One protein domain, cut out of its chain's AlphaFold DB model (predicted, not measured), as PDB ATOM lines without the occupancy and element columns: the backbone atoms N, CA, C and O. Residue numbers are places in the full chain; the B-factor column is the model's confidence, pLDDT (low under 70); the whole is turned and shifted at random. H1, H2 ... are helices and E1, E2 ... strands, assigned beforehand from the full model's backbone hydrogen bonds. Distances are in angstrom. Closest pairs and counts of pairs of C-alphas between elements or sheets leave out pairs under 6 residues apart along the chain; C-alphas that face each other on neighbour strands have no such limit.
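AT A GLANCE: This is residues 5 to 67 of the 67 residues of an uncharacterized protein of Candidatus Bipolaricaulis sibiricus (UniProt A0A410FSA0). Picture one twisted sheet of four short strands with two helices, H1 and H2, side by side over one face and the other face bare, in two layers. H1 covers the E2 and E1 half and H2 the E3 and E4 half, both running along the strands. The printed part has 63 residues, with E1, H1, E2, E3, E4 and H2 in that order along the chain; the sheet, order E2 E1 E3 E4, is mixed, and the class is mixed, helices and strands. It is compact, with a radius of gyration of the C-alphas of 10.7 A, and spans 32 by 24 by 18 A.

HOW THE PARTS SIT: Begin at inner strand E1, residues 5 to 8. Edge strand E2, residues 29 to 33, is its parallel neighbour; look for N 6 and O 30, 2.8 A apart. On its other side E3, residues 41 to 44, is antiparallel, with N 7 and O 41 at 2.8 A. E3 and edge strand E4, residues 49 to 52, form a hairpin, with N 42 and O 51 at 2.8 A. H1, residues 11 to 23, is on the sheet at a height of 9.2 A; its closest C-alpha pair with E1 is Ala 8 and Glu 14, 5.0 A. E1, H1 and E2 make a strand-helix-strand unit, two parallel neighbour strands with a helix between, its crossover right-handed. H2, residues 54 to 65, is on the same face at a height of 10.4 A; its closest C-alpha pair with E4 is Ile 51 and Ile 57, 6.0 A. H1 and H2 are close but not clearly touching, the closest C-alphas being those of Leu 20 and Arg 58, 7.1 A, at a shallow tilt of 20 degrees, the same way. In H1 and H2 every O i to N i+4 pair is within hydrogen-bond range.

IN THESE COORDINATES: Find C-alpha 5 at (-438.623, 307.118, 79.548), where E1 begins its 9.8 A. From C-alpha 11 at (-430.670, 295.514, 86.815) H1 runs 18.3 A. E2 spans 13.1 A, E3 9.7 A and E4 10.0 A. H2 runs 16.4 A to C-alpha 65 at (-454.278, 306.101, 84.700).

THE WHOLE: The C-alphas farthest apart are those of Glu 35 and Gly 67, 32.5 A. The printed part has no cut and no long link. Mean pLDDT of the printed part is 95.6; residue 67 is under 70.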
ATOM      1  N   ILE A   5    -439.927 307.782  79.457       98.00
ATOM      2  CA  ILE A   5    -438.623 307.118  79.548       98.00
ATOM      3  C   ILE A   5    -438.392 306.751  81.011       98.00
ATOM      4  O   ILE A   5    -438.286 307.631  81.860       98.00
ATOM      5  N   PHE A   6    -438.318 305.457  81.304       98.12
ATOM      6  CA  PHE A   6    -437.948 304.941  82.616       98.12
ATOM      7  C   PHE A   6    -436.451 304.634  82.631       98.12
ATOM      8  O   PHE A   6    -435.970 303.811  81.849       98.12
ATOM      9  N   ARG A   7    -435.714 305.277  83.535       98.44
ATOM     10  CA  ARG A   7    -434.280 305.064  83.737       98.44
ATOM     11  C   ARG A   7    -434.064 304.271  85.010       98.44
ATOM     12  O   ARG A   7    -434.445 304.719  86.089       98.44
ATOM     13  N   ALA A   8    -433.442 303.110  84.873       98.12
ATOM     14  CA  ALA A   8    -433.057 302.259  85.986       98.12
ATOM     15  C   ALA A   8    -431.565 302.416  86.280       98.12
ATOM     16  O   ALA A   8    -430.757 302.303  85.360       98.12
ATOM     17  N   HIS A   9    -431.208 302.615  87.550       95.81
ATOM     18  CA  HIS A   9    -429.806 302.666  87.971       95.81
ATOM     19  C   HIS A   9    -429.071 301.350  87.666       95.81
ATOM     20  O   HIS A   9    -427.974 301.348  87.117       95.81
ATOM     21  N   ASP A  10    -429.709 300.222  87.976       96.75
ATOM     22  CA  ASP A  10    -429.142 298.883  87.845       96.75
ATOM     23  C   ASP A  10    -430.180 297.870  87.319       96.75
ATOM     24  O   ASP A  10    -431.291 298.223  86.911       96.75
ATOM     25  N   GLY A  11    -429.797 296.591  87.281       96.62
ATOM     26  CA  GLY A  11    -430.670 295.514  86.815       96.62
ATOM     27  C   GLY A  11    -431.822 295.167  87.764       96.62
ATOM     28  O   GLY A  11    -432.855 294.704  87.286       96.62
ATOM     29  N   GLU A  12    -431.672 295.401  89.069       96.31
ATOM     30  CA  GLU A  12    -432.726 295.154  90.061       96.31
ATOM     31  C   GLU A  12    -433.848 296.180  89.878       96.31
ATOM     32  O   GLU A  12    -435.006 295.813  89.669       96.31
ATOM     33  N   ILE A  13    -433.483 297.460  89.800       97.19
ATOM     34  CA  ILE A  13    -434.415 298.559  89.535       97.19
ATOM     35  C   ILE A  13    -435.071 298.423  88.156       97.19
ATOM     36  O   ILE A  13    -436.246 298.759  87.992       97.19
ATOM     37  N   GLU A  14    -434.354 297.915  87.151       97.81
ATOM     38  CA  GLU A  14    -434.932 297.649  85.830       97.81
ATOM     39  C   GLU A  14    -436.033 296.582  85.910       97.81
ATOM     40  O   GLU A  14    -437.109 296.751  85.330       97.81
ATOM     41  N   GLU A  15    -435.789 295.492  86.641       97.69
ATOM     42  CA  GLU A  15    -436.769 294.423  86.827       97.69
ATOM     43  C   GLU A  15    -437.996 294.913  87.610       97.69
ATOM     44  O   GLU A  15    -439.135 294.658  87.200       97.69
ATOM     45  N   GLU A  16    -437.788 295.649  88.703       97.25
ATOM     46  CA  GLU A  16    -438.872 296.249  89.486       97.25
ATOM     47  C   GLU A  16    -439.685 297.255  88.666       97.25
ATOM     48  O   GLU A  16    -440.920 297.211  88.675       97.25
ATOM     49  N   GLY A  17    -439.009 298.106  87.890       97.06
ATOM     50  CA  GLY A  17    -439.634 299.049  86.967       97.06
ATOM     51  C   GLY A  17    -440.499 298.342  85.925       97.06
ATOM     52  O   GLY A  17    -441.657 298.707  85.731       97.06
ATOM     53  N   ARG A  18    -439.997 297.267  85.303       97.44
ATOM     54  CA  ARG A  18    -440.776 296.463  84.342       97.44
ATOM     55  C   ARG A  18    -442.010 295.828  84.984       97.44
ATOM     56  O   ARG A  18    -443.081 295.866  84.380       97.44
ATOM     57  N   LYS A  19    -441.888 295.276  86.197       97.81
ATOM     58  CA  LYS A  19    -443.030 294.712  86.946       97.81
ATOM     59  C   LYS A  19    -444.075 295.780  87.262       97.81
ATOM     60  O   LYS A  19    -445.265 295.529  87.089       97.81
ATOM     61  N   LEU A  20    -443.639 296.964  87.696       96.69
ATOM     62  CA  LEU A  20    -444.514 298.107  87.953       96.69
ATOM     63  C   LEU A  20    -445.286 298.507  86.692       96.69
ATOM     64  O   LEU A  20    -446.515 298.542  86.726       96.69
ATOM     65  N   LEU A  21    -444.580 298.762  85.590       96.75
ATOM     66  CA  LEU A  21    -445.179 299.203  84.327       96.75
ATOM     67  C   LEU A  21    -446.170 298.166  83.785       96.75
ATOM     68  O   LEU A  21    -447.285 298.524  83.421       96.75
ATOM     69  N   ALA A  22    -445.812 296.878  83.836       96.31
ATOM     70  CA  ALA A  22    -446.706 295.787  83.450       96.31
ATOM     71  C   ALA A  22    -447.949 295.690  84.352       96.31
ATOM     72  O   ALA A  22    -449.049 295.468  83.859       96.31
ATOM     73  N   SER A  23    -447.805 295.886  85.671       96.19
ATOM     74  CA  SER A  23    -448.941 295.859  86.612       96.19
ATOM     75  C   SER A  23    -449.941 296.998  86.401       96.19
ATOM     76  O   SER A  23    -451.093 296.888  86.816       96.19
ATOM     77  N   LEU A  24    -449.490 298.082  85.769       94.94
ATOM     78  CA  LEU A  24    -450.278 299.270  85.467       94.94
ATOM     79  C   LEU A  24    -450.712 299.338  83.993       94.94
ATOM     80  O   LEU A  24    -451.304 300.337  83.602       94.94
ATOM     81  N   ASP A  25    -450.422 298.311  83.186       94.75
ATOM     82  CA  ASP A  25    -450.699 298.285  81.739       94.75
ATOM     83  C   ASP A  25    -450.106 299.497  80.982       94.75
ATOM     84  O   ASP A  25    -450.667 300.021  80.020       94.75
ATOM     85  N   VAL A  26    -448.948 299.991  81.443       93.81
ATOM     86  CA  VAL A  26    -448.247 301.124  80.822       93.81
ATOM     87  C   VAL A  26    -447.339 300.601  79.723       93.81
ATOM     88  O   VAL A  26    -446.192 300.223  79.965       93.81
ATOM     89  N   GLU A  27    -447.845 300.604  78.494       90.56
ATOM     90  CA  GLU A  27    -447.053 300.191  77.336       90.56
ATOM     91  C   GLU A  27    -446.218 301.331  76.750       90.56
ATOM     92  O   GLU A  27    -445.183 301.062  76.143       90.56
ATOM     93  N   ASP A  28    -446.632 302.595  76.911       92.06
ATOM     94  CA  ASP A  28    -446.027 303.747  76.229       92.06
ATOM     95  C   ASP A  28    -444.748 304.288  76.897       92.06
ATOM     96  O   ASP A  28    -444.599 305.482  77.160       92.06
ATOM     97  N   VAL A  29    -443.816 303.379  77.184       95.94
ATOM     98  CA  VAL A  29    -442.595 303.627  77.954       95.94
ATOM     99  C   VAL A  29    -441.379 302.949  77.324       95.94
ATOM    100  O   VAL A  29    -441.425 301.773  76.957       95.94
ATOM    101  N   ASP A  30    -440.276 303.685  77.223       97.25
ATOM    102  CA  ASP A  30    -438.954 303.131  76.940       97.25
ATOM    103  C   ASP A  30    -438.213 302.896  78.264       97.25
ATOM    104  O   ASP A  30    -438.056 303.815  79.062       97.25
ATOM    105  N   VAL A  31    -437.761 301.664  78.511       97.06
ATOM    106  CA  VAL A  31    -436.996 301.301  79.716       97.06
ATOM    107  C   VAL A  31    -435.519 301.199  79.355       97.06
ATOM    108  O   VAL A  31    -435.148 300.362  78.528       97.06
ATOM    109  N   ILE A  32    -434.684 302.024  79.985       97.56
ATOM    110  CA  ILE A  32    -433.234 302.050  79.778       97.56
ATOM    111  C   ILE A  32    -432.486 301.877  81.098       97.56
ATOM    112  O   ILE A  32    -432.910 302.378  82.139       97.56
ATOM    113  N   ARG A  33    -431.347 301.185  81.042       96.75
ATOM    114  CA  ARG A  33    -430.387 301.154  82.146       96.75
ATOM    115  C   ARG A  33    -429.438 302.339  82.016       96.75
ATOM    116  O   ARG A  33    -428.845 302.535  80.956       96.75
ATOM    117  N   ASP A  34    -429.316 303.112  83.083       97.06
ATOM    118  CA  ASP A  34    -428.522 304.332  83.171       97.06
ATOM    119  C   ASP A  34    -427.835 304.371  84.541       97.06
ATOM    120  O   ASP A  34    -428.396 304.826  85.530       97.06
ATOM    121  N   GLU A  35    -426.594 303.892  84.612       94.56
ATOM    122  CA  GLU A  35    -425.835 303.828  85.871       94.56
ATOM    123  C   GLU A  35    -425.483 305.224  86.431       94.56
ATOM    124  O   GLU A  35    -424.947 305.336  87.534       94.56
ATOM    125  N   THR A  36    -425.773 306.305  85.691       96.06
ATOM    126  CA  THR A  36    -425.496 307.682  86.123       96.06
ATOM    127  C   THR A  36    -426.617 308.298  86.962       96.06
ATOM    128  O   THR A  36    -426.372 309.287  87.659       96.06
ATOM    129  N   VAL A  37    -427.829 307.726  86.938       95.00
ATOM    130  CA  VAL A  37    -428.921 308.167  87.816       95.00
ATOM    131  C   VAL A  37    -428.741 307.589  89.217       95.00
ATOM    132  O   VAL A  37    -428.320 306.449  89.377       95.00
ATOM    133  N   ALA A  38    -429.052 308.377  90.246       91.94
ATOM    134  CA  ALA A  38    -428.912 307.945  91.640       91.94
ATOM    135  C   ALA A  38    -430.020 306.970  92.091       91.94
ATOM    136  O   ALA A  38    -429.854 306.262  93.078       91.94
ATOM    137  N   GLU A  39    -431.152 306.964  91.386       94.00
ATOM    138  CA  GLU A  39    -432.347 306.165  91.667       94.00
ATOM    139  C   GLU A  39    -433.177 306.000  90.384       94.00
ATOM    140  O   GLU A  39    -432.799 306.513  89.332       94.00
ATOM    141  N   ALA A  40    -434.325 305.321  90.453       97.75
ATOM    142  CA  ALA A  40    -435.230 305.205  89.310       97.75
ATOM    143  C   ALA A  40    -435.803 306.564  88.894       97.75
ATOM    144  O   ALA A  40    -436.347 307.281  89.734       97.75
ATOM    145  N   TRP A  41    -435.720 306.918  87.611       98.38
ATOM    146  CA  TRP A  41    -436.317 308.148  87.079       98.38
ATOM    147  C   TRP A  41    -437.388 307.818  86.036       98.38
ATOM    148  O   TRP A  41    -437.233 306.878  85.261       98.38
ATOM    149  N   LEU A  42    -438.453 308.617  85.974       98.31
ATOM    150  CA  LEU A  42    -439.437 308.601  84.892       98.31
ATOM    151  C   LEU A  42    -439.513 309.990  84.263       98.31
ATOM    152  O   LEU A  42    -440.017 310.929  84.883       98.31
ATOM    153  N   ASP A  43    -439.044 310.114  83.028       98.00
ATOM    154  CA  ASP A  43    -439.241 311.308  82.213       98.00
ATOM    155  C   ASP A  43    -440.622 311.222  81.540       98.00
ATOM    156  O   ASP A  43    -440.845 310.346  80.703       98.00
ATOM    157  N   ASP A  44    -441.551 312.121  81.882       97.38
ATOM    158  CA  ASP A  44    -442.787 312.329  81.116       97.38
ATOM    159  C   ASP A  44    -442.547 313.438  80.085       97.38
ATOM    160  O   ASP A  44    -442.477 314.629  80.418       97.38
ATOM    161  N   LEU A  45    -442.418 313.039  78.819       96.19
ATOM    162  CA  LEU A  45    -442.097 313.945  77.717       96.19
ATOM    163  C   LEU A  45    -443.266 314.869  77.347       96.19
ATOM    164  O   LEU A  45    -443.040 315.968  76.834       96.19
ATOM    165  N   GLU A  46    -444.503 314.455  77.629       94.81
ATOM    166  CA  GLU A  46    -445.706 315.251  77.384       94.81
ATOM    167  C   GLU A  46    -445.851 316.339  78.456       94.81
ATOM    168  O   GLU A  46    -446.003 317.521  78.139       94.81
ATOM    169  N   ALA A  47    -445.715 315.956  79.729       95.69
ATOM    170  CA  ALA A  47    -445.790 316.876  80.865       95.69
ATOM    171  C   ALA A  47    -444.495 317.681  81.096       95.69
ATOM    172  O   ALA A  47    -444.488 318.605  81.914       95.69
ATOM    173  N   ARG A  48    -443.405 317.345  80.389       96.12
ATOM    174  CA  ARG A  48    -442.072 317.967  80.493       96.12
ATOM    175  C   ARG A  48    -441.535 317.997  81.927       96.12
ATOM    176  O   ARG A  48    -441.034 319.023  82.391       96.12
ATOM    177  N   ARG A  49    -441.648 316.871  82.633       96.81
ATOM    178  CA  ARG A  49    -441.155 316.708  84.009       96.81
ATOM    179  C   ARG A  49    -440.508 315.347  84.208       96.81
ATOM    180  O   ARG A  49    -440.908 314.375  83.577       96.81
ATOM    181  N   THR A  50    -439.593 315.290  85.165       98.00
ATOM    182  CA  THR A  50    -438.976 314.050  85.635       98.00
ATOM    183  C   THR A  50    -439.485 313.735  87.037       98.00
ATOM    184  O   THR A  50    -439.649 314.635  87.866       98.00
ATOM    185  N   ILE A  51    -439.793 312.465  87.280       98.25
ATOM    186  CA  ILE A  51    -440.193 311.918  88.573       98.25
ATOM    187  C   ILE A  51    -439.054 311.027  89.058       98.25
ATOM    188  O   ILE A  51    -438.536 310.234  88.280       98.25
ATOM    189  N   TYR A  52    -438.674 311.172  90.321       97.62
ATOM    190  CA  TYR A  52    -437.544 310.481  90.932       97.62
ATOM    191  C   TYR A  52    -438.070 309.534  92.010       97.62
ATOM    192  O   TYR A  52    -438.924 309.951  92.790       97.62
ATOM    193  N   GLY A  53    -437.592 308.293  92.019       97.50
ATOM    194  CA  GLY A  53    -437.970 307.263  92.983       97.50
ATOM    195  C   GLY A  53    -439.074 306.336  92.478       97.50
ATOM    196  O   GLY A  53    -440.069 306.757  91.887       97.50
ATOM    197  N   LEU A  54    -438.917 305.027  92.712       96.25
ATOM    198  CA  LEU A  54    -439.881 304.004  92.275       96.25
ATOM    199  C   LEU A  54    -441.282 304.217  92.868       96.25
ATOM    200  O   LEU A  54    -442.284 303.972  92.188       96.25
ATOM    201  N   GLN A  55    -441.366 304.663  94.124       96.75
ATOM    202  CA  GLN A  55    -442.643 304.892  94.794       96.75
ATOM    203  C   GLN A  55    -443.383 306.083  94.175       96.75
ATOM    204  O   GLN A  55    -444.563 305.984  93.841       96.75
ATOM    205  N   GLU A  56    -442.690 307.191  93.964       98.12
ATOM    206  CA  GLU A  56    -443.212 308.417  93.380       98.12
ATOM    207  C   GLU A  56    -443.641 308.185  91.930       98.12
ATOM    208  O   GLU A  56    -444.687 308.679  91.505       98.12
ATOM    209  N   ILE A  57    -442.868 307.390  91.184       98.19
ATOM    210  CA  ILE A  57    -443.214 306.941  89.832       98.19
ATOM    211  C   ILE A  57    -444.517 306.138  89.855       98.19
ATOM    212  O   ILE A  57    -445.421 306.429  89.068       98.19
ATOM    213  N   ARG A  58    -444.656 305.169  90.772       97.50
ATOM    214  CA  ARG A  58    -445.899 304.402  90.944       97.50
ATOM    215  C   ARG A  58    -447.078 305.323  91.225       97.50
ATOM    216  O   ARG A  58    -448.079 305.255  90.518       97.50
ATOM    217  N   GLU A  59    -446.970 306.178  92.237       97.75
ATOM    218  CA  GLU A  59    -448.056 307.081  92.631       97.75
ATOM    219  C   GLU A  59    -448.455 308.021  91.489       97.75
ATOM    220  O   GLU A  59    -449.639 308.302  91.288       97.75
ATOM    221  N   TYR A  60    -447.475 308.499  90.723       97.38
ATOM    222  CA  TYR A  60    -447.702 309.346  89.563       97.38
ATOM    223  C   TYR A  60    -448.464 308.615  88.452       97.38
ATOM    224  O   TYR A  60    -449.498 309.112  87.998       97.38
ATOM    225  N   LEU A  61    -447.992 307.433  88.049       96.25
ATOM    226  CA  LEU A  61    -448.622 306.631  87.000       96.25
ATOM    227  C   LEU A  61    -450.026 306.174  87.411       96.25
ATOM    228  O   LEU A  61    -450.961 306.296  86.625       96.25
ATOM    229  N   GLU A  62    -450.216 305.733  88.657       96.31
ATOM    230  CA  GLU A  62    -451.538 305.351  89.165       96.31
ATOM    231  C   GLU A  62    -452.539 306.509  89.127       96.31
ATOM    232  O   GLU A  62    -453.701 306.302  88.776       96.31
ATOM    233  N   ARG A  63    -452.114 307.729  89.485       95.69
ATOM    234  CA  ARG A  63    -452.971 308.923  89.395       95.69
ATOM    235  C   ARG A  63    -453.298 309.279  87.954       95.69
ATOM    236  O   ARG A  63    -454.411 309.714  87.693       95.69
ATOM    237  N   LEU A  64    -452.339 309.112  87.047       92.81
ATOM    238  CA  LEU A  64    -452.524 309.417  85.637       92.81
ATOM    239  C   LEU A  64    -453.503 308.444  84.964       92.81
ATOM    240  O   LEU A  64    -454.340 308.881  84.186       92.81
ATOM    241  N   ILE A  65    -453.421 307.149  85.283       89.44
ATOM    242  CA  ILE A  65    -454.278 306.101  84.700       89.44
ATOM    243  C   ILE A  65    -455.695 306.133  85.281       89.44
ATOM    244  O   ILE A  65    -456.658 305.860  84.575       89.44
ATOM    245  N   LYS A  66    -455.835 306.451  86.574       87.44
ATOM    246  CA  LYS A  66    -457.149 306.607  87.226       87.44
ATOM    247  C   LYS A  66    -457.850 307.927  86.859       87.44
ATOM    248  O   LYS A  66    -458.956 308.144  87.353       87.44
ATOM    249  N   GLY A  67    -457.188 308.797  86.088       59.25
ATOM    250  CA  GLY A  67    -457.695 310.091  85.622       59.25
ATOM    251  C   GLY A  67    -458.820 309.960  84.611       59.25
ATOM    252  O   GLY A  67    -458.629 309.234  83.613       59.25
TER     253      GLY A  67